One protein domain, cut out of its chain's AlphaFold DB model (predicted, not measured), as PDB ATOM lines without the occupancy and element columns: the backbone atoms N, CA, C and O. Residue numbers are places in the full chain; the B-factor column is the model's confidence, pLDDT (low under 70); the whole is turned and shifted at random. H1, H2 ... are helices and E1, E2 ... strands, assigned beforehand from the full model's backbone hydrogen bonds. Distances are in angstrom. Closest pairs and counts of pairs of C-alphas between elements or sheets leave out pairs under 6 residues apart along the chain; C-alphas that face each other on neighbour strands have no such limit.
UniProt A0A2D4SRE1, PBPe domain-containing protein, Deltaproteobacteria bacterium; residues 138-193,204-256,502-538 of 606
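AT A GLANCE: This is residues 138 to 193, 204 to 256 and 502 to 538 of the 606 residues of the protein "PBPe domain-containing protein" of Deltaproteobacteria bacterium (UniProt A0A2D4SRE1). A small sheet of three parallel strands is the core, with H1 packed on one face and H3 on the other. Further helices lie outside these two: H5 and H6 pack on H1, and H2 and H4 on H3, mostly crossing the helix they pack on. The printed part has 146 residues with six named helices and three named strands, in the order E1 H1 E2 H2 H3 E3 H4 H5 H6; the sheet runs E2 E1 E3, and the class is mostly helix. The whole is compact, with a radius of gyration of the C-alphas of 15.2 A and spans of 48 by 39 by 33 A.

IN THESE COORDINATES: E1, residues 141 to 146, begins at C-alpha 141 (203.343, 197.504, 285.623) and is 15.4 A long. H1, residues 167 to 178, is 16.3 A long, and E2, residues 182 to 186, 12.2 A. H2 is residues 205 to 217, 18.4 A, and H3 residues 224 to 233, 14.3 A. E3, residues 239 to 241, and H4, residues 248 to 253, are short. H5, residues 506 to 521, is the longest helix, 23.7 A. H6, residues 527 to 534, ends at C-alpha 534 (201.817, 200.568, 255.386).

HOW THE PARTS SIT: E1 is the inner strand. It is parallel to E2, with N 184 and O 142 at 2.8 A, and to E3, with N 241 and O 145 at 2.7 A. H1 and H3 are on opposite faces of the sheet, each at a height of 9.2 A; H1 runs along E1 at 3 degrees on the local plane, and H3 along E3 at 4 degrees. E1, H1 and E2 form a strand-helix-strand unit, two parallel neighbour strands with a helix between, whose crossover is right-handed. H5 touches H1 with residues 509 to 516 alone, closest at the C-alphas of Ala 513 and Val 175, 5.5 A, and is only just about perpendicular to it at 73 degrees. H6 touches H1 at a steep tilt of 41 degrees, opposite ways; the C-alphas of Asn 531 and Pro 167 are closest, 6.1 A. H2 touches H3, about perpendicular at 88 degrees, with the C-alphas of Val 214 and Ala 227 closest, 6.2 A. H4 touches H3 at a steep tilt of 48 degrees, the same way, closest at the C-alphas of Leu 253 and Ser 233, 5.6 A. H2 and H5 are apart. In H1, H2, H3 and H6 every O i to N i+4 pair is within hydrogen-bond range; in H4 1 of 2 are, in H5 10 of 12.

THE WHOLE: The two C-alphas farthest apart, of Arg 216 and Glu 523, are 47.9 A apart. Residues 194 to 203 and 257 to 501 are not printed; the C-alpha gaps are 19.9 A and 8.8 A. The link E1 to H1 is long, 20 residues. Mean pLDDT of the printed part is 81.5; residues 185 to 193, 204 to 215, 218 to 222 and 519 to 525 are under 70.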
ATOM      1  N   ILE A 138     202.169 206.072 285.527       88.44
ATOM      2  CA  ILE A 138     203.611 206.298 285.705       88.44
ATOM      3  C   ILE A 138     204.181 205.240 286.653       88.44
ATOM      4  O   ILE A 138     203.761 205.125 287.804       88.44
ATOM      5  N   GLY A 139     205.141 204.451 286.166       86.81
ATOM      6  CA  GLY A 139     205.773 203.376 286.936       86.81
ATOM      7  C   GLY A 139     204.878 202.158 287.193       86.81
ATOM      8  O   GLY A 139     205.341 201.183 287.790       86.81
ATOM      9  N   VAL A 140     203.625 202.167 286.722       88.44
ATOM     10  CA  VAL A 140     202.711 201.031 286.860       88.44
ATOM     11  C   VAL A 140     203.102 199.931 285.883       88.44
ATOM     12  O   VAL A 140     203.369 200.160 284.703       88.44
ATOM     13  N   ASN A 141     203.125 198.708 286.402       90.31
ATOM     14  CA  ASN A 141     203.343 197.504 285.623       90.31
ATOM     15  C   ASN A 141     202.076 197.149 284.834       90.31
ATOM     16  O   ASN A 141     201.165 196.525 285.373       90.31
ATOM     17  N   THR A 142     202.028 197.522 283.558       89.56
ATOM     18  CA  THR A 142     200.865 197.281 282.693       89.56
ATOM     19  C   THR A 142     201.001 195.938 281.985       89.56
ATOM     20  O   THR A 142     201.914 195.738 281.182       89.56
ATOM     21  N   ARG A 143     200.079 195.011 282.245       91.69
ATOM     22  CA  ARG A 143     200.014 193.685 281.617       91.69
ATOM     23  C   ARG A 143     199.409 193.782 280.225       91.69
ATOM     24  O   ARG A 143     198.217 194.044 280.066       91.69
ATOM     25  N   VAL A 144     200.231 193.538 279.209       90.25
ATOM     26  CA  VAL A 144     199.835 193.657 277.798       90.25
ATOM     27  C   VAL A 144     199.735 192.276 277.166       90.25
ATOM     28  O   VAL A 144     200.755 191.601 277.023       90.25
ATOM     29  N   MET A 145     198.541 191.883 276.721       89.69
ATOM     30  CA  MET A 145     198.354 190.695 275.884       89.69
ATOM     31  C   MET A 145     198.410 191.099 274.414       89.69
ATOM     32  O   MET A 145     197.637 191.944 273.972       89.69
ATOM     33  N   ARG A 146     199.352 190.536 273.655       88.31
ATOM     34  CA  ARG A 146     199.574 190.890 272.245       88.31
ATOM     35  C   ARG A 146     198.912 189.866 271.333       88.31
ATOM     36  O   ARG A 146     199.201 188.676 271.425       88.31
ATOM     37  N   MET A 147     198.041 190.337 270.446       86.38
ATOM     38  CA  MET A 147     197.321 189.491 269.499       86.38
ATOM     39  C   MET A 147     198.127 189.281 268.218       86.38
ATOM     40  O   MET A 147     198.736 190.217 267.691       86.38
ATOM     41  N   LYS A 148     198.066 188.060 267.679       83.19
ATOM     42  CA  LYS A 148     198.605 187.728 266.359       83.19
ATOM     43  C   LYS A 148     197.535 187.928 265.281       83.19
ATOM     44  O   LYS A 148     196.454 187.357 265.377       83.19
ATOM     45  N   ASN A 149     197.864 188.703 264.250       76.62
ATOM     46  CA  ASN A 149     197.035 188.991 263.073       76.62
ATOM     47  C   ASN A 149     195.633 189.530 263.415       76.62
ATOM     48  O   ASN A 149     194.608 188.933 263.089       76.62
ATOM     49  N   SER A 150     195.585 190.657 264.125       77.62
ATOM     50  CA  SER A 150     194.337 191.126 264.735       77.62
ATOM     51  C   SER A 150     193.350 191.833 263.798       77.62
ATOM     52  O   SER A 150     192.255 192.153 264.224       77.62
ATOM     53  N   GLY A 151     193.675 192.111 262.540       76.19
ATOM     54  CA  GLY A 151     192.721 192.810 261.677       76.19
ATOM     55  C   GLY A 151     193.376 193.418 260.465       76.19
ATOM     56  O   GLY A 151     193.582 194.620 260.463       76.19
ATOM     57  N   GLY A 152     193.716 192.564 259.498       85.94
ATOM     58  CA  GLY A 152     194.329 192.992 258.245       85.94
ATOM     59  C   GLY A 152     195.641 193.748 258.451       85.94
ATOM     60  O   GLY A 152     196.293 193.604 259.491       85.94
ATOM     61  N   TRP A 153     196.009 194.547 257.448       88.31
ATOM     62  CA  TRP A 153     197.233 195.352 257.397       88.31
ATOM     63  C   TRP A 153     197.305 196.449 258.468       88.31
ATOM     64  O   TRP A 153     198.405 196.884 258.819       88.31
ATOM     65  N   ARG A 154     196.173 196.827 259.078       91.19
ATOM     66  CA  ARG A 154     196.090 197.764 260.215       91.19
ATOM     67  C   ARG A 154     196.280 197.102 261.581       91.19
ATOM     68  O   ARG A 154     196.423 197.789 262.600       91.19
ATOM     69  N   GLY A 155     196.277 195.773 261.627       90.31
ATOM     70  CA  GLY A 155     196.356 194.993 262.854       90.31
ATOM     71  C   GLY A 155     197.730 194.978 263.536       90.31
ATOM     72  O   GLY A 155     198.627 195.781 263.279       90.31
ATOM     73  N   SER A 156     197.869 194.038 264.469       88.50
ATOM     74  CA  SER A 156     199.131 193.633 265.088       88.50
ATOM     75  C   SER A 156     199.556 192.277 264.531       88.50
ATOM     76  O   SER A 156     198.737 191.362 264.417       88.50
ATOM     77  N   TYR A 157     200.840 192.138 264.222       86.75
ATOM     78  CA  TYR A 157     201.470 190.928 263.709       86.75
ATOM     79  C   TYR A 157     202.596 190.529 264.642       86.75
ATOM     80  O   TYR A 157     203.565 191.269 264.761       86.75
ATOM     81  N   CYS A 158     202.464 189.379 265.296       85.69
ATOM     82  CA  CYS A 158     203.480 188.868 266.203       85.69
ATOM     83  C   CYS A 158     204.069 187.565 265.664       85.69
ATOM     84  O   CYS A 158     203.324 186.641 265.313       85.69
ATOM     85  N   ASP A 159     205.394 187.510 265.614       84.88
ATOM     86  CA  ASP A 159     206.174 186.353 265.202       84.88
ATOM     87  C   ASP A 159     206.404 185.401 266.399       84.88
ATOM     88  O   ASP A 159     206.069 185.701 267.551       84.88
ATOM     89  N   ALA A 160     206.905 184.190 266.133       78.56
ATOM     90  CA  ALA A 160     207.073 183.148 267.156       78.56
ATOM     91  C   ALA A 160     208.154 183.477 268.205       78.56
ATOM     92  O   ALA A 160     208.167 182.887 269.279       78.56
ATOM     93  N   ASP A 161     209.030 184.436 267.920       82.12
ATOM     94  CA  ASP A 161     210.018 184.974 268.861       82.12
ATOM     95  C   ASP A 161     209.416 186.008 269.840       82.12
ATOM     96  O   ASP A 161     210.054 186.408 270.818       82.12
ATOM     97  N   GLY A 162     208.159 186.411 269.615       79.25
ATOM     98  CA  GLY A 162     207.461 187.443 270.379       79.25
ATOM     99  C   GLY A 162     207.726 188.867 269.886       79.25
ATOM    100  O   GLY A 162     207.241 189.817 270.514       79.25
ATOM    101  N   SER A 163     208.465 189.034 268.784       87.31
ATOM    102  CA  SER A 163     208.555 190.314 268.092       87.31
ATOM    103  C   SER A 163     207.195 190.635 267.474       87.31
ATOM    104  O   SER A 163     206.537 189.775 266.891       87.31
ATOM    105  N   CYS A 164     206.723 191.862 267.676       89.06
ATOM    106  CA  CYS A 164     205.435 192.311 267.165       89.06
ATOM    107  C   CYS A 164     205.620 193.577 266.333       89.06
ATOM    108  O   CYS A 164     206.460 194.426 266.629       89.06
ATOM    109  N   ARG A 165     204.819 193.704 265.279       90.50
ATOM    110  CA  ARG A 165     204.844 194.794 264.303       90.50
ATOM    111  C   ARG A 165     203.428 195.128 263.837       90.50
ATOM    112  O   ARG A 165     202.480 194.404 264.130       90.50
ATOM    113  N   GLY A 166     203.290 196.233 263.116       89.75
ATOM    114  CA  GLY A 166     202.018 196.698 262.563       89.75
ATOM    115  C   GLY A 166     201.438 197.916 263.292       89.75
ATOM    116  O   GLY A 166     201.892 198.253 264.392       89.75
ATOM    117  N   PRO A 167     200.452 198.597 262.685       90.00
ATOM    118  CA  PRO A 167     200.000 199.907 263.154       90.00
ATOM    119  C   PRO A 167     199.385 199.896 264.547       90.00
ATOM    120  O   PRO A 167     199.709 200.741 265.381       90.00
ATOM    121  N   THR A 168     198.554 198.895 264.846       90.94
ATOM    122  CA  THR A 168     197.948 198.780 266.178       90.94
ATOM    123  C   THR A 168     199.006 198.501 267.252       90.94
ATOM    124  O   THR A 168     198.918 199.020 268.364       90.94
ATOM    125  N   HIS A 169     200.040 197.717 266.933       90.69
ATOM    126  CA  HIS A 169     201.139 197.469 267.867       90.69
ATOM    127  C   HIS A 169     201.973 198.737 268.113       90.69
ATOM    128  O   HIS A 169     202.276 199.064 269.260       90.69
ATOM    129  N   ALA A 170     202.291 199.478 267.047       90.19
ATOM    130  CA  ALA A 170     203.009 200.746 267.128       90.19
ATOM    131  C   ALA A 170     202.245 201.786 267.967       90.19
ATOM    132  O   ALA A 170     202.849 202.431 268.825       90.19
ATOM    133  N   LEU A 171     200.918 201.878 267.793       91.12
ATOM    134  CA  LEU A 171     200.055 202.709 268.635       91.12
ATOM    135  C   LEU A 171     200.231 202.351 270.110       91.12
ATOM    136  O   LEU A 171     200.535 203.221 270.916       91.12
ATOM    137  N   TRP A 172     200.065 201.080 270.477       92.38
ATOM    138  CA  TRP A 172     200.125 200.684 271.884       92.38
ATOM    139  C   TRP A 172     201.512 200.872 272.498       92.38
ATOM    140  O   TRP A 172     201.601 201.275 273.654       92.38
ATOM    141  N   ASN A 173     202.587 200.677 271.734       90.50
ATOM    142  CA  ASN A 173     203.931 201.017 272.201       90.50
ATOM    143  C   ASN A 173     204.083 202.528 272.440       90.50
ATOM    144  O   ASN A 173     204.645 202.921 273.460       90.50
ATOM    145  N   SER A 174     203.539 203.371 271.553       89.81
ATOM    146  CA  SER A 174     203.513 204.829 271.737       89.81
ATOM    147  C   SER A 174     202.716 205.225 272.981       89.81
ATOM    148  O   SER A 174     203.210 206.000 273.794       89.81
ATOM    149  N   VAL A 175     201.526 204.649 273.179       90.94
ATOM    150  CA  VAL A 175     200.661 204.917 274.338       90.94
ATOM    151  C   VAL A 175     201.350 204.530 275.643       90.94
ATOM    152  O   VAL A 175     201.404 205.329 276.575       90.94
ATOM    153  N   LEU A 176     201.921 203.325 275.705       91.00
ATOM    154  CA  LEU A 176     202.604 202.834 276.902       91.00
ATOM    155  C   LEU A 176     203.854 203.671 277.205       91.00
ATOM    156  O   LEU A 176     204.042 204.081 278.350       91.00
ATOM    157  N   SER A 177     204.639 204.021 276.180       88.19
ATOM    158  CA  SER A 177     205.798 204.906 276.328       88.19
ATOM    159  C   SER A 177     205.406 206.314 276.784       88.19
ATOM    160  O   SER A 177     206.059 206.864 277.667       88.19
ATOM    161  N   ALA A 178     204.348 206.903 276.218       85.88
ATOM    162  CA  ALA A 178     203.862 208.233 276.593       85.88
ATOM    163  C   ALA A 178     203.313 208.265 278.026       85.88
ATOM    164  O   ALA A 178     203.442 209.272 278.721       85.88
ATOM    165  N   SER A 179     202.743 207.146 278.476       85.31
ATOM    166  CA  SER A 179     202.247 206.982 279.842       85.31
ATOM    167  C   SER A 179     203.336 206.720 280.887       85.31
ATOM    168  O   SER A 179     203.030 206.727 282.075       85.31
ATOM    169  N   GLN A 180     204.588 206.489 280.464       88.25
ATOM    170  CA  GLN A 180     205.687 206.029 281.329       88.25
ATOM    171  C   GLN A 180     205.327 204.766 282.136       88.25
ATOM    172  O   GLN A 180     205.844 204.539 283.232       88.25
ATOM    173  N   ALA A 181     204.423 203.944 281.598       76.69
ATOM    174  CA  ALA A 181     204.106 202.644 282.159       76.69
ATOM    175  C   ALA A 181     205.255 201.670 281.896       76.69
ATOM    176  O   ALA A 181     205.898 201.728 280.848       76.69
ATOM    177  N   ASN A 182     205.458 200.726 282.811       79.94
ATOM    178  CA  ASN A 182     206.376 199.609 282.631       79.94
ATOM    179  C   ASN A 182     205.607 198.450 281.977       79.94
ATOM    180  O   ASN A 182     204.848 197.759 282.662       79.94
ATOM    181  N   PRO A 183     205.723 198.217 280.655       77.19
ATOM    182  CA  PRO A 183     204.952 197.170 280.005       77.19
ATOM    183  C   PRO A 183     205.464 195.790 280.428       77.19
ATOM    184  O   PRO A 183     206.543 195.358 280.021       77.19
ATOM    185  N   ILE A 184     204.657 195.049 281.185       77.12
ATOM    186  CA  ILE A 184     204.880 193.624 281.419       77.12
ATOM    187  C   ILE A 184     204.187 192.868 280.290       77.12
ATOM    188  O   ILE A 184     202.962 192.746 280.241       77.12
ATOM    189  N   SER A 185     204.982 192.375 279.338       68.75
ATOM    190  CA  SER A 185     204.449 191.590 278.227       68.75
ATOM    191  C   SER A 185     203.925 190.253 278.734       68.75
ATOM    192  O   SER A 185     204.680 189.363 279.124       68.75
ATOM    193  N   VAL A 186     202.618 190.087 278.623       59.31
ATOM    194  CA  VAL A 186     201.900 188.855 278.891       59.31
ATOM    195  C   VAL A 186     201.870 188.110 277.546       59.31
ATOM    196  O   VAL A 186     200.992 188.298 276.707       59.31
ATOM    197  N   ARG A 187     202.932 187.326 277.277       55.12
ATOM    198  CA  ARG A 187     203.095 186.504 276.056       55.12
ATOM    199  C   ARG A 187     202.089 185.355 275.968       55.12
ATOM    200  O   ARG A 187     202.275 184.316 276.592       55.12
ATOM    201  N   THR A 188     201.071 185.511 275.135       52.12
ATOM    202  CA  THR A 188     200.237 184.397 274.676       52.12
ATOM    203  C   THR A 188     200.604 184.076 273.233       52.12
ATOM    204  O   THR A 188     200.324 184.869 272.335       52.12
ATOM    205  N   HIS A 189     201.220 182.923 272.984       50.19
ATOM    206  CA  HIS A 189     201.366 182.416 271.621       50.19
ATOM    207  C   HIS A 189     200.014 181.864 271.166       50.19
ATOM    208  O   HIS A 189     199.722 180.689 271.341       50.19
ATOM    209  N   TYR A 190     199.158 182.730 270.623       49.41
ATOM    210  CA  TYR A 190     197.870 182.326 270.068       49.41
ATOM    211  C   TYR A 190     197.727 182.877 268.655       49.41
ATOM    212  O   TYR A 190     197.651 184.086 268.448       49.41
ATOM    213  N   GLY A 191     197.708 181.988 267.665       42.34
ATOM    214  CA  GLY A 191     197.399 182.368 266.286       42.34
ATOM    215  C   GLY A 191     197.418 181.211 265.299       42.34
ATOM    216  O   GLY A 191     197.899 181.378 264.182       42.34
ATOM    217  N   GLY A 192     196.918 180.053 265.723       41.19
ATOM    218  CA  GLY A 192     196.479 178.986 264.828       41.19
ATOM    219  C   GLY A 192     194.963 178.784 264.956       41.19
ATOM    220  O   GLY A 192     194.388 179.215 265.962       41.19
ATOM    221  N   PRO A 193     194.300 178.153 263.967       42.56
ATOM    222  CA  PRO A 193     192.948 177.630 264.153       42.56
ATOM    223  C   PRO A 193     192.929 176.755 265.410       42.56
ATOM    224  O   PRO A 193     193.898 176.041 265.672       42.56
ATOM    225  N   SER A 204     204.471 180.417 278.854       45.22
ATOM    226  CA  SER A 204     204.166 180.657 280.269       45.22
ATOM    227  C   SER A 204     202.898 179.989 280.869       45.22
ATOM    228  O   SER A 204     201.818 180.077 280.294       45.22
ATOM    229  N   PRO A 205     202.962 179.387 282.077       53.16
ATOM    230  CA  PRO A 205     201.846 178.633 282.680       53.16
ATOM    231  C   PRO A 205     200.508 179.391 282.795       53.16
ATOM    232  O   PRO A 205     199.446 178.775 282.810       53.16
ATOM    233  N   TRP A 206     200.527 180.725 282.805       48.75
ATOM    234  CA  TRP A 206     199.311 181.534 282.892       48.75
ATOM    235  C   TRP A 206     198.468 181.547 281.602       48.75
ATOM    236  O   TRP A 206     197.275 181.830 281.677       48.75
ATOM    237  N   SER A 207     199.025 181.222 280.425       58.00
ATOM    238  CA  SER A 207     198.242 181.220 279.178       58.00
ATOM    239  C   SER A 207     197.301 180.016 279.086       58.00
ATOM    240  O   SER A 207     196.128 180.182 278.753       58.00
ATOM    241  N   THR A 208     197.753 178.816 279.457       61.44
ATOM    242  CA  THR A 208     196.911 177.614 279.521       61.44
ATOM    243  C   THR A 208     195.869 177.725 280.621       61.44
ATOM    244  O   THR A 208     194.698 177.469 280.352       61.44
ATOM    245  N   GLU A 209     196.223 178.177 281.826       64.94
ATOM    246  CA  GLU A 209     195.250 178.378 282.908       64.94
ATOM    247  C   GLU A 209     194.170 179.396 282.544       64.94
ATOM    248  O   GLU A 209     192.988 179.111 282.731       64.94
ATOM    249  N   LEU A 210     194.547 180.534 281.949       66.69
ATOM    250  CA  LEU A 210     193.601 181.549 281.491       66.69
ATOM    251  C   LEU A 210     192.669 180.998 280.412       66.69
ATOM    252  O   LEU A 210     191.457 181.175 280.500       66.69
ATOM    253  N   THR A 211     193.209 180.283 279.425       59.88
ATOM    254  CA  THR A 211     192.399 179.690 278.350       59.88
ATOM    255  C   THR A 211     191.470 178.607 278.899       59.88
ATOM    256  O   THR A 211     190.310 178.530 278.510       59.88
ATOM    257  N   THR A 212     191.938 177.811 279.865       66.31
ATOM    258  CA  THR A 212     191.125 176.776 280.518       66.31
ATOM    259  C   THR A 212     190.079 177.391 281.448       66.31
ATOM    260  O   THR A 212     189.004 176.824 281.604       66.31
ATOM    261  N   ALA A 213     190.365 178.532 282.078       66.25
ATOM    262  CA  ALA A 213     189.414 179.275 282.900       66.25
ATOM    263  C   ALA A 213     188.338 179.940 282.033       66.25
ATOM    264  O   ALA A 213     187.157 179.829 282.347       66.25
ATOM    265  N   VAL A 214     188.725 180.545 280.904       65.75
ATOM    266  CA  VAL A 214     187.799 181.074 279.889       65.75
ATOM    267  C   VAL A 214     186.925 179.947 279.343       65.75
ATOM    268  O   VAL A 214     185.706 180.053 279.389       65.75
ATOM    269  N   ALA A 215     187.522 178.841 278.891       64.19
ATOM    270  CA  ALA A 215     186.783 177.708 278.334       64.19
ATOM    271  C   ALA A 215     185.852 177.046 279.365       64.19
ATOM    272  O   ALA A 215     184.753 176.627 279.009       64.19
ATOM    273  N   ARG A 216     186.255 176.982 280.644       71.75
ATOM    274  CA  ARG A 216     185.407 176.471 281.734       71.75
ATOM    275  C   ARG A 216     184.241 177.401 282.060       71.75
ATOM    276  O   ARG A 216     183.131 176.919 282.251       71.75
ATOM    277  N   ASN A 217     184.485 178.708 282.137       70.50
ATOM    278  CA  ASN A 217     183.487 179.672 282.608       70.50
ATOM    279  C   ASN A 217     182.601 180.230 281.484       70.50
ATOM    280  O   ASN A 217     181.509 180.722 281.752       70.50
ATOM    281  N   ALA A 218     183.059 180.165 280.235       67.56
ATOM    282  CA  ALA A 218     182.370 180.685 279.061       67.56
ATOM    283  C   ALA A 218     182.591 179.750 277.852       67.56
ATOM    284  O   ALA A 218     183.311 180.105 276.915       67.56
ATOM    285  N   PRO A 219     181.956 178.559 277.823       61.09
ATOM    286  CA  PRO A 219     182.180 177.542 276.784       61.09
ATOM    287  C   PRO A 219     181.804 178.003 275.365       61.09
ATOM    288  O   PRO A 219     182.184 177.374 274.382       61.09
ATOM    289  N   THR A 220     181.073 179.113 275.236       61.81
ATOM    290  CA  THR A 220     180.713 179.732 273.955       61.81
ATOM    291  C   THR A 220     181.805 180.646 273.384       61.81
ATOM    292  O   THR A 220     181.663 181.117 272.258       61.81
ATOM    293  N   MET A 221     182.882 180.933 274.129       65.00
ATOM    294  CA  MET A 221     184.013 181.734 273.647       65.00
ATOM    295  C   MET A 221     184.966 180.861 272.832       65.00
ATOM    296  O   MET A 221     185.817 180.162 273.375       65.00
ATOM    297  N   THR A 222     184.822 180.903 271.511       69.75
ATOM    298  CA  THR A 222     185.574 180.038 270.588       69.75
ATOM    299  C   THR A 222     186.820 180.699 269.998       69.75
ATOM    300  O   THR A 222     187.606 180.029 269.329       69.75
ATOM    301  N   SER A 223     187.035 182.002 270.230       78.69
ATOM    302  CA  SER A 223     188.148 182.746 269.636       78.69
ATOM    303  C   SER A 223     189.138 183.296 270.667       78.69
ATOM    304  O   SER A 223     188.770 183.716 271.765       78.69
ATOM    305  N   ALA A 224     190.413 183.383 270.274       80.75
ATOM    306  CA  ALA A 224     191.464 184.028 271.069       80.75
ATOM    307  C   ALA A 224     191.145 185.498 271.396       80.75
ATOM    308  O   ALA A 224     191.588 186.035 272.409       80.75
ATOM    309  N   PHE A 225     190.354 186.152 270.538       87.00
ATOM    310  CA  PHE A 225     189.897 187.515 270.767       87.00
ATOM    311  C   PHE A 225     188.920 187.575 271.942       87.00
ATOM    312  O   PHE A 225     189.043 188.452 272.791       87.00
ATOM    313  N   ASP A 226     187.988 186.626 272.034       87.75
ATOM    314  CA  ASP A 226     187.038 186.583 273.148       87.75
ATOM    315  C   ASP A 226     187.747 186.249 274.464       87.75
ATOM    316  O   ASP A 226     187.449 186.860 275.488       87.75
ATOM    317  N   ALA A 227     188.770 185.387 274.421       85.75
ATOM    318  CA  ALA A 227     189.621 185.115 275.578       85.75
ATOM    319  C   ALA A 227     190.343 186.375 276.087       85.75
ATOM    320  O   ALA A 227     190.370 186.612 277.293       85.75
ATOM    321  N   CYS A 228     190.875 187.219 275.192       90.00
ATOM    322  CA  CYS A 228     191.510 188.479 275.594       90.00
ATOM    323  C   CYS A 228     190.497 189.467 276.196       90.00
ATOM    324  O   CYS A 228     190.748 190.049 277.250       90.00
ATOM    325  N   VAL A 229     189.323 189.617 275.567       93.38
ATOM    326  CA  VAL A 229     188.225 190.463 276.075       93.38
ATOM    327  C   VAL A 229     187.812 190.027 277.480       93.38
ATOM    328  O   VAL A 229     187.675 190.859 278.376       93.38
ATOM    329  N   TYR A 230     187.658 188.720 277.690       91.31
ATOM    330  CA  TYR A 230     187.328 188.165 278.996       91.31
ATOM    331  C   TYR A 230     188.449 188.406 280.014       91.31
ATOM    332  O   TYR A 230     188.187 188.887 281.116       91.31
ATOM    333  N   ALA A 231     189.706 188.156 279.646       89.38
ATOM    334  CA  ALA A 231     190.857 188.399 280.514       89.38
ATOM    335  C   ALA A 231     190.968 189.872 280.945       89.38
ATOM    336  O   ALA A 231     191.284 190.148 282.105       89.38
ATOM    337  N   ALA A 232     190.668 190.810 280.042       94.00
ATOM    338  CA  ALA A 232     190.610 192.236 280.346       94.00
ATOM    339  C   ALA A 232     189.460 192.561 281.314       94.00
ATOM    340  O   ALA A 232     189.663 193.290 282.286       94.00
ATOM    341  N   SER A 233     188.284 191.951 281.113       95.00
ATOM    342  CA  SER A 233     187.125 192.126 282.003       95.00
ATOM    343  C   SER A 233     187.392 191.647 283.434       95.00
ATOM    344  O   SER A 233     186.929 192.264 284.391       95.00
ATOM    345  N   MET A 234     188.207 190.597 283.576       92.06
ATOM    346  CA  MET A 234     188.612 190.019 284.859       92.06
ATOM    347  C   MET A 234     189.807 190.744 285.496       92.06
ATOM    348  O   MET A 234     190.239 190.367 286.582       92.06
ATOM    349  N   GLY A 235     190.383 191.751 284.827       90.81
ATOM    350  CA  GLY A 235     191.581 192.446 285.304       90.81
ATOM    351  C   GLY A 235     192.826 191.553 285.346       90.81
ATOM    352  O   GLY A 235     193.731 191.793 286.144       90.81
ATOM    353  N   ILE A 236     192.876 190.505 284.520       88.69
ATOM    354  CA  ILE A 236     194.047 189.625 284.378       88.69
ATOM    355  C   ILE A 236     195.069 190.266 283.438       88.69
ATOM    356  O   ILE A 236     196.272 190.216 283.693       88.69
ATOM    357  N   VAL A 237     194.579 190.894 282.370       92.25
ATOM    358  CA  VAL A 237     195.364 191.734 281.462       92.25
ATOM    359  C   VAL A 237     194.833 193.153 281.540       92.25
ATOM    360  O   VAL A 237     193.633 193.366 281.707       92.25
ATOM    361  N   ASP A 238     195.721 194.128 281.415       94.94
ATOM    362  CA  ASP A 238     195.337 195.531 281.501       94.94
ATOM    363  C   ASP A 238     194.942 196.072 280.121       94.94
ATOM    364  O   ASP A 238     194.017 196.880 280.024       94.94
ATOM    365  N   VAL A 239     195.581 195.568 279.057       95.25
ATOM    366  CA  VAL A 239     195.299 195.921 277.659       95.25
ATOM    367  C   VAL A 239     195.543 194.754 276.699       95.25
ATOM    368  O   VAL A 239     196.544 194.039 276.782       95.25
ATOM    369  N   CYS A 240     194.637 194.602 275.736       94.31
ATOM    370  CA  CYS A 240     194.741 193.655 274.630       94.31
ATOM    371  C   CYS A 240     195.278 194.334 273.362       94.31
ATOM    372  O   CYS A 240     194.514 194.839 272.547       94.31
ATOM    373  N   SER A 241     196.595 194.336 273.157       92.81
ATOM    374  CA  SER A 241     197.230 194.944 271.983       92.81
ATOM    375  C   SER A 241     196.844 194.201 270.698       92.81
ATOM    376  O   SER A 241     197.396 193.155 270.352       92.81
ATOM    377  N   GLY A 242     195.848 194.748 270.008       92.19
ATOM    378  CA  GLY A 242     195.261 194.215 268.791       92.19
ATOM    379  C   GLY A 242     194.016 195.005 268.404       92.19
ATOM    380  O   GLY A 242     193.505 195.815 269.179       92.19
ATOM    381  N   LEU A 243     193.554 194.770 267.185       93.12
ATOM    382  CA  LEU A 243     192.346 195.350 266.628       93.12
ATOM    383  C   LEU A 243     191.184 194.377 266.843       93.12
ATOM    384  O   LEU A 243     191.242 193.225 266.440       93.12
ATOM    385  N   PHE A 244     190.144 194.801 267.542       94.19
ATOM    386  CA  PHE A 244     189.018 193.945 267.890       94.19
ATOM    387  C   PHE A 244     187.750 194.590 267.379       94.19
ATOM    388  O   PHE A 244     187.491 195.757 267.664       94.19
ATOM    389  N   LEU A 245     186.924 193.806 266.688       93.31
ATOM    390  CA  LEU A 245     185.577 194.244 266.357       93.31
ATOM    391  C   LEU A 245     184.806 194.526 267.653       93.31
ATOM    392  O   LEU A 245     184.659 193.622 268.489       93.31
ATOM    393  N   MET A 246     184.328 195.761 267.786       95.19
ATOM    394  CA  MET A 246     183.500 196.229 268.894       95.19
ATOM    395  C   MET A 246     182.074 195.726 268.667       95.19
ATOM    396  O   MET A 246     181.344 196.217 267.804       95.19
ATOM    397  N   THR A 247     181.700 194.667 269.385       93.38
ATOM    398  CA  THR A 247     180.339 194.120 269.373       93.38
ATOM    399  C   THR A 247     179.660 194.426 270.704       93.38
ATOM    400  O   THR A 247     180.349 194.431 271.728       93.38
ATOM    401  N   PRO A 248     178.323 194.580 270.739       93.38
ATOM    402  CA  PRO A 248     177.606 194.820 271.993       93.38
ATOM    403  C   PRO A 248     177.922 193.771 273.069       93.38
ATOM    404  O   PRO A 248     178.109 194.099 274.238       93.38
ATOM    405  N   SER A 249     178.073 192.503 272.669       91.25
ATOM    406  CA  SER A 249     178.455 191.418 273.577       91.25
ATOM    407  C   SER A 249     179.835 191.635 274.204       91.25
ATOM    408  O   SER A 249     179.994 191.403 275.396       91.25
ATOM    409  N   ARG A 250     180.830 192.116 273.449       93.94
ATOM    410  CA  ARG A 250     182.183 192.366 273.976       93.94
ATOM    411  C   ARG A 250     182.253 193.633 274.824       93.94
ATOM    412  O   ARG A 250     182.877 193.609 275.881       93.94
ATOM    413  N   GLU A 251     181.587 194.701 274.395       96.06
ATOM    414  CA  GLU A 251     181.521 195.967 275.138       96.06
ATOM    415  C   GLU A 251     180.809 195.815 276.485       96.06
ATOM    416  O   GLU A 251     181.152 196.497 277.448       96.06
ATOM    417  N   SER A 252     179.864 194.873 276.587       95.62
ATOM    418  CA  SER A 252     179.215 194.553 277.863       95.62
ATOM    419  C   SER A 252     180.167 193.922 278.893       95.62
ATOM    420  O   SER A 252     179.957 194.069 280.098       95.62
ATOM    421  N   LEU A 253     181.235 193.254 278.437       95.00
ATOM    422  CA  LEU A 253     182.213 192.598 279.308       95.00
ATOM    423  C   LEU A 253     183.260 193.598 279.805       95.00
ATOM    424  O   LEU A 253     183.475 193.748 281.010       95.00
ATOM    425  N   THR A 254     183.900 194.311 278.880       97.12
ATOM    426  CA  THR A 254     185.030 195.197 279.177       97.12
ATOM    427  C   THR A 254     184.947 196.473 278.346       97.12
ATOM    428  O   THR A 254     184.463 196.423 277.214       97.12
ATOM    429  N   PRO A 255     185.417 197.623 278.861       97.75
ATOM    430  CA  PRO A 255     185.457 198.840 278.069       97.75
ATOM    431  C   PRO A 255     186.458 198.718 276.914       97.75
ATOM    432  O   PRO A 255     187.495 198.052 277.016       97.75
ATOM    433  N   PHE A 256     186.139 199.394 275.815       97.75
ATOM    434  CA  PHE A 256     186.961 199.448 274.612       97.75
ATOM    435  C   PHE A 256     187.494 200.853 274.396       97.75
ATOM    436  O   PHE A 256     186.771 201.838 274.528       97.75
ATOM    437  N   SER A 502     191.201 196.727 280.654       96.94
ATOM    438  CA  SER A 502     190.683 196.559 282.010       96.94
ATOM    439  C   SER A 502     189.968 197.823 282.495       96.94
ATOM    440  O   SER A 502     190.372 198.947 282.191       96.94
ATOM    441  N   ARG A 503     188.915 197.650 283.303       95.44
ATOM    442  CA  ARG A 503     188.169 198.782 283.885       95.44
ATOM    443  C   ARG A 503     189.040 199.663 284.781       95.44
ATOM    444  O   ARG A 503     188.835 200.871 284.794       95.44
ATOM    445  N   SER A 504     190.013 199.076 285.482       92.19
ATOM    446  CA  SER A 504     190.925 199.806 286.371       92.19
ATOM    447  C   SER A 504     191.830 200.782 285.623       92.19
ATOM    448  O   SER A 504     192.119 201.843 286.151       92.19
ATOM    449  N   HIS A 505     192.237 200.457 284.392       93.88
ATOM    450  CA  HIS A 505     193.163 201.285 283.612       93.88
ATOM    451  C   HIS A 505     192.503 202.000 282.424       93.88
ATOM    452  O   HIS A 505     193.176 202.754 281.720       93.88
ATOM    453  N   TYR A 506     191.201 201.791 282.182       95.56
ATOM    454  CA  TYR A 506     190.501 202.318 281.005       95.56
ATOM    455  C   TYR A 506     190.663 203.828 280.849       95.56
ATOM    456  O   TYR A 506     191.039 204.279 279.773       95.56
ATOM    457  N   ARG A 507     190.418 204.609 281.909       92.50
ATOM    458  CA  ARG A 507     190.444 206.078 281.832       92.50
ATOM    459  C   ARG A 507     191.813 206.597 281.393       92.50
ATOM    460  O   ARG A 507     191.907 207.419 280.484       92.50
ATOM    461  N   SER A 508     192.856 206.070 282.014       92.81
ATOM    462  CA  SER A 508     194.242 206.490 281.813       92.81
ATOM    463  C   SER A 508     194.785 206.019 280.469       92.81
ATOM    464  O   SER A 508     195.343 206.814 279.712       92.81
ATOM    465  N   LEU A 509     194.511 204.768 280.088       94.69
ATOM    466  CA  LEU A 509     194.853 204.264 278.757       94.69
ATOM    467  C   LEU A 509     194.075 204.991 277.655       94.69
ATOM    468  O   LEU A 509     194.655 205.292 276.618       94.69
ATOM    469  N   ALA A 510     192.796 205.314 277.861       95.31
ATOM    470  CA  ALA A 510     191.981 206.040 276.887       95.31
ATOM    471  C   ALA A 510     192.480 207.475 276.692       95.31
ATOM    472  O   ALA A 510     192.523 207.952 275.557       95.31
ATOM    473  N   TYR A 511     192.893 208.147 277.772       93.38
ATOM    474  CA  TYR A 511     193.511 209.471 277.704       93.38
ATOM    475  C   TYR A 511     194.786 209.446 276.853       93.38
ATOM    476  O   TYR A 511     194.889 210.192 275.877       93.38
ATOM    477  N   HIS A 512     195.725 208.552 277.174       92.50
ATOM    478  CA  HIS A 512     196.990 208.449 276.442       92.50
ATOM    479  C   HIS A 512     196.790 207.956 275.007       92.50
ATOM    480  O   HIS A 512     197.402 208.502 274.097       92.50
ATOM    481  N   ALA A 513     195.872 207.016 274.766       92.81
ATOM    482  CA  ALA A 513     195.499 206.590 273.419       92.81
ATOM    483  C   ALA A 513     194.932 207.743 272.595       92.81
ATOM    484  O   ALA A 513     195.398 207.984 271.486       92.81
ATOM    485  N   ARG A 514     193.985 208.514 273.142       91.56
ATOM    486  CA  ARG A 514     193.433 209.681 272.448       91.56
ATOM    487  C   ARG A 514     194.518 210.712 272.163       91.56
ATOM    488  O   ARG A 514     194.576 211.203 271.044       91.56
ATOM    489  N   ARG A 515     195.405 210.982 273.125       88.00
ATOM    490  CA  ARG A 515     196.545 211.889 272.942       88.00
ATOM    491  C   ARG A 515     197.477 211.407 271.827       88.00
ATOM    492  O   ARG A 515     197.813 212.207 270.961       88.00
ATOM    493  N   SER A 516     197.842 210.126 271.804       87.38
ATOM    494  CA  SER A 516     198.657 209.534 270.733       87.38
ATOM    495  C   SER A 516     197.955 209.566 269.373       87.38
ATOM    496  O   SER A 516     198.619 209.724 268.356       87.38
ATOM    497  N   LEU A 517     196.623 209.462 269.340       86.69
ATOM    498  CA  LEU A 517     195.829 209.559 268.113       86.69
ATOM    499  C   LEU A 517     195.658 211.006 267.611       86.69
ATOM    500  O   LEU A 517     195.514 211.204 266.407       86.69
ATOM    501  N   THR A 518     195.643 212.011 268.500       82.69
ATOM    502  CA  THR A 518     195.381 213.420 268.139       82.69
ATOM    503  C   THR A 518     196.636 214.276 267.980       82.69
ATOM    504  O   THR A 518     196.670 215.131 267.105       82.69
ATOM    505  N   VAL A 519     197.654 214.106 268.835       69.88
ATOM    506  CA  VAL A 519     198.846 214.988 268.883       69.88
ATOM    507  C   VAL A 519     199.792 214.737 267.708       69.88
ATOM    508  O   VAL A 519     200.577 215.599 267.330       69.88
ATOM    509  N   SER A 520     199.681 213.582 267.068       56.56
ATOM    510  CA  SER A 520     200.535 213.174 265.961       56.56
ATOM    511  C   SER A 520     200.203 213.832 264.611       56.56
ATOM    512  O   SER A 520     200.671 213.362 263.579       56.56
ATOM    513  N   SER A 521     199.366 214.875 264.574       48.88
ATOM    514  CA  SER A 521     199.045 215.604 263.336       48.88
ATOM    515  C   SER A 521     200.230 216.404 262.772       48.88
ATOM    516  O   SER A 521     200.104 216.990 261.702       48.88
ATOM    517  N   ALA A 522     201.373 216.431 263.466       51.06
ATOM    518  CA  ALA A 522     202.654 216.876 262.925       51.06
ATOM    519  C   ALA A 522     203.326 215.723 262.137       51.06
ATOM    520  O   ALA A 522     204.109 214.938 262.672       51.06
ATOM    521  N   GLU A 523     202.897 215.613 260.880       54.72
ATOM    522  CA  GLU A 523     203.454 214.964 259.676       54.72
ATOM    523  C   GLU A 523     203.951 213.497 259.666       54.72
ATOM    524  O   GLU A 523     203.630 212.833 258.688       54.72
ATOM    525  N   ASP A 524     204.570 212.903 260.696       57.06
ATOM    526  CA  ASP A 524     205.202 211.562 260.524       57.06
ATOM    527  C   ASP A 524     204.837 210.482 261.560       57.06
ATOM    528  O   ASP A 524     205.188 209.311 261.400       57.06
ATOM    529  N   THR A 525     204.123 210.825 262.636       55.91
ATOM    530  CA  THR A 525     203.887 209.877 263.750       55.91
ATOM    531  C   THR A 525     202.437 209.456 263.938       55.91
ATOM    532  O   THR A 525     202.146 208.672 264.846       55.91
ATOM    533  N   SER A 526     201.505 209.948 263.113       71.19
ATOM    534  CA  SER A 526     200.103 209.572 263.296       71.19
ATOM    535  C   SER A 526     199.861 208.131 262.926       71.19
ATOM    536  O   SER A 526     200.425 207.628 261.961       71.19
ATOM    537  N   ILE A 527     198.977 207.462 263.669       73.94
ATOM    538  CA  ILE A 527     198.540 206.121 263.282       73.94
ATOM    539  C   ILE A 527     197.982 206.128 261.856       73.94
ATOM    540  O   ILE A 527     198.108 205.135 261.157       73.94
ATOM    541  N   TYR A 528     197.397 207.248 261.415       78.00
ATOM    542  CA  TYR A 528     196.898 207.430 260.058       78.00
ATOM    543  C   TYR A 528     198.041 207.517 259.044       78.00
ATOM    544  O   TYR A 528     198.035 206.738 258.106       78.00
ATOM    545  N   ALA A 529     199.066 208.336 259.283       76.81
ATOM    546  CA  ALA A 529     200.258 208.400 258.433       76.81
ATOM    547  C   ALA A 529     201.019 207.064 258.409       76.81
ATOM    548  O   ALA A 529     201.433 206.596 257.354       76.81
ATOM    549  N   TYR A 530     201.144 206.397 259.562       79.62
ATOM    550  CA  TYR A 530     201.742 205.067 259.649       79.62
ATOM    551  C   TYR A 530     200.901 204.022 258.909       79.62
ATOM    552  O   TYR A 530     201.453 203.167 258.221       79.62
ATOM    553  N   ASN A 531     199.571 204.085 259.032       82.88
ATOM    554  CA  ASN A 531     198.664 203.245 258.261       82.88
ATOM    555  C   ASN A 531     198.856 203.504 256.765       82.88
ATOM    556  O   ASN A 531     199.090 202.562 256.023       82.88
ATOM    557  N   ASP A 532     198.836 204.754 256.322       84.31
ATOM    558  CA  ASP A 532     198.977 205.103 254.910       84.31
ATOM    559  C   ASP A 532     200.340 204.665 254.349       84.31
ATOM    560  O   ASP A 532     200.399 204.101 253.261       84.31
ATOM    561  N   ALA A 533     201.419 204.785 255.130       85.50
ATOM    562  CA  ALA A 533     202.747 204.282 254.768       85.50
ATOM    563  C   ALA A 533     202.844 202.743 254.727       85.50
ATOM    564  O   ALA A 533     203.767 202.189 254.127       85.50
ATOM    565  N   LYS A 534     201.929 202.037 255.401       87.94
ATOM    566  CA  LYS A 534     201.817 200.568 255.386       87.94
ATOM    567  C   LYS A 534     200.667 200.063 254.526       87.94
ATOM    568  O   LYS A 534     200.492 198.848 254.431       87.94
ATOM    569  N   ARG A 535     199.917 200.964 253.887       92.69
ATOM    570  CA  ARG A 535     198.871 200.610 252.941       92.69
ATOM    571  C   ARG A 535     199.538 199.872 251.782       92.69
ATOM    572  O   ARG A 535     200.499 200.392 251.211       92.69
ATOM    573  N   PRO A 536     199.086 198.656 251.453       92.81
ATOM    574  CA  PRO A 536     199.677 197.928 250.349       92.81
ATOM    575  C   PRO A 536     199.438 198.720 249.051       92.81
ATOM    576  O   PRO A 536     198.325 199.216 248.844       92.81
ATOM    577  N   PRO A 537     200.469 198.902 248.204       94.81
ATOM    578  CA  PRO A 537     200.307 199.603 246.939       94.81
ATOM    579  C   PRO A 537     199.337 198.818 246.063       94.81
ATOM    580  O   PRO A 537     199.406 197.596 246.007       94.81
ATOM    581  N   ASP A 538     198.434 199.513 245.385       94.81
ATOM    582  CA  ASP A 538     197.417 198.884 244.550       94.81
ATOM    583  C   ASP A 538     198.045 198.253 243.298       94.81
ATOM    584  O   ASP A 538     198.308 198.935 242.310       94.81
TER     585      ASP A 538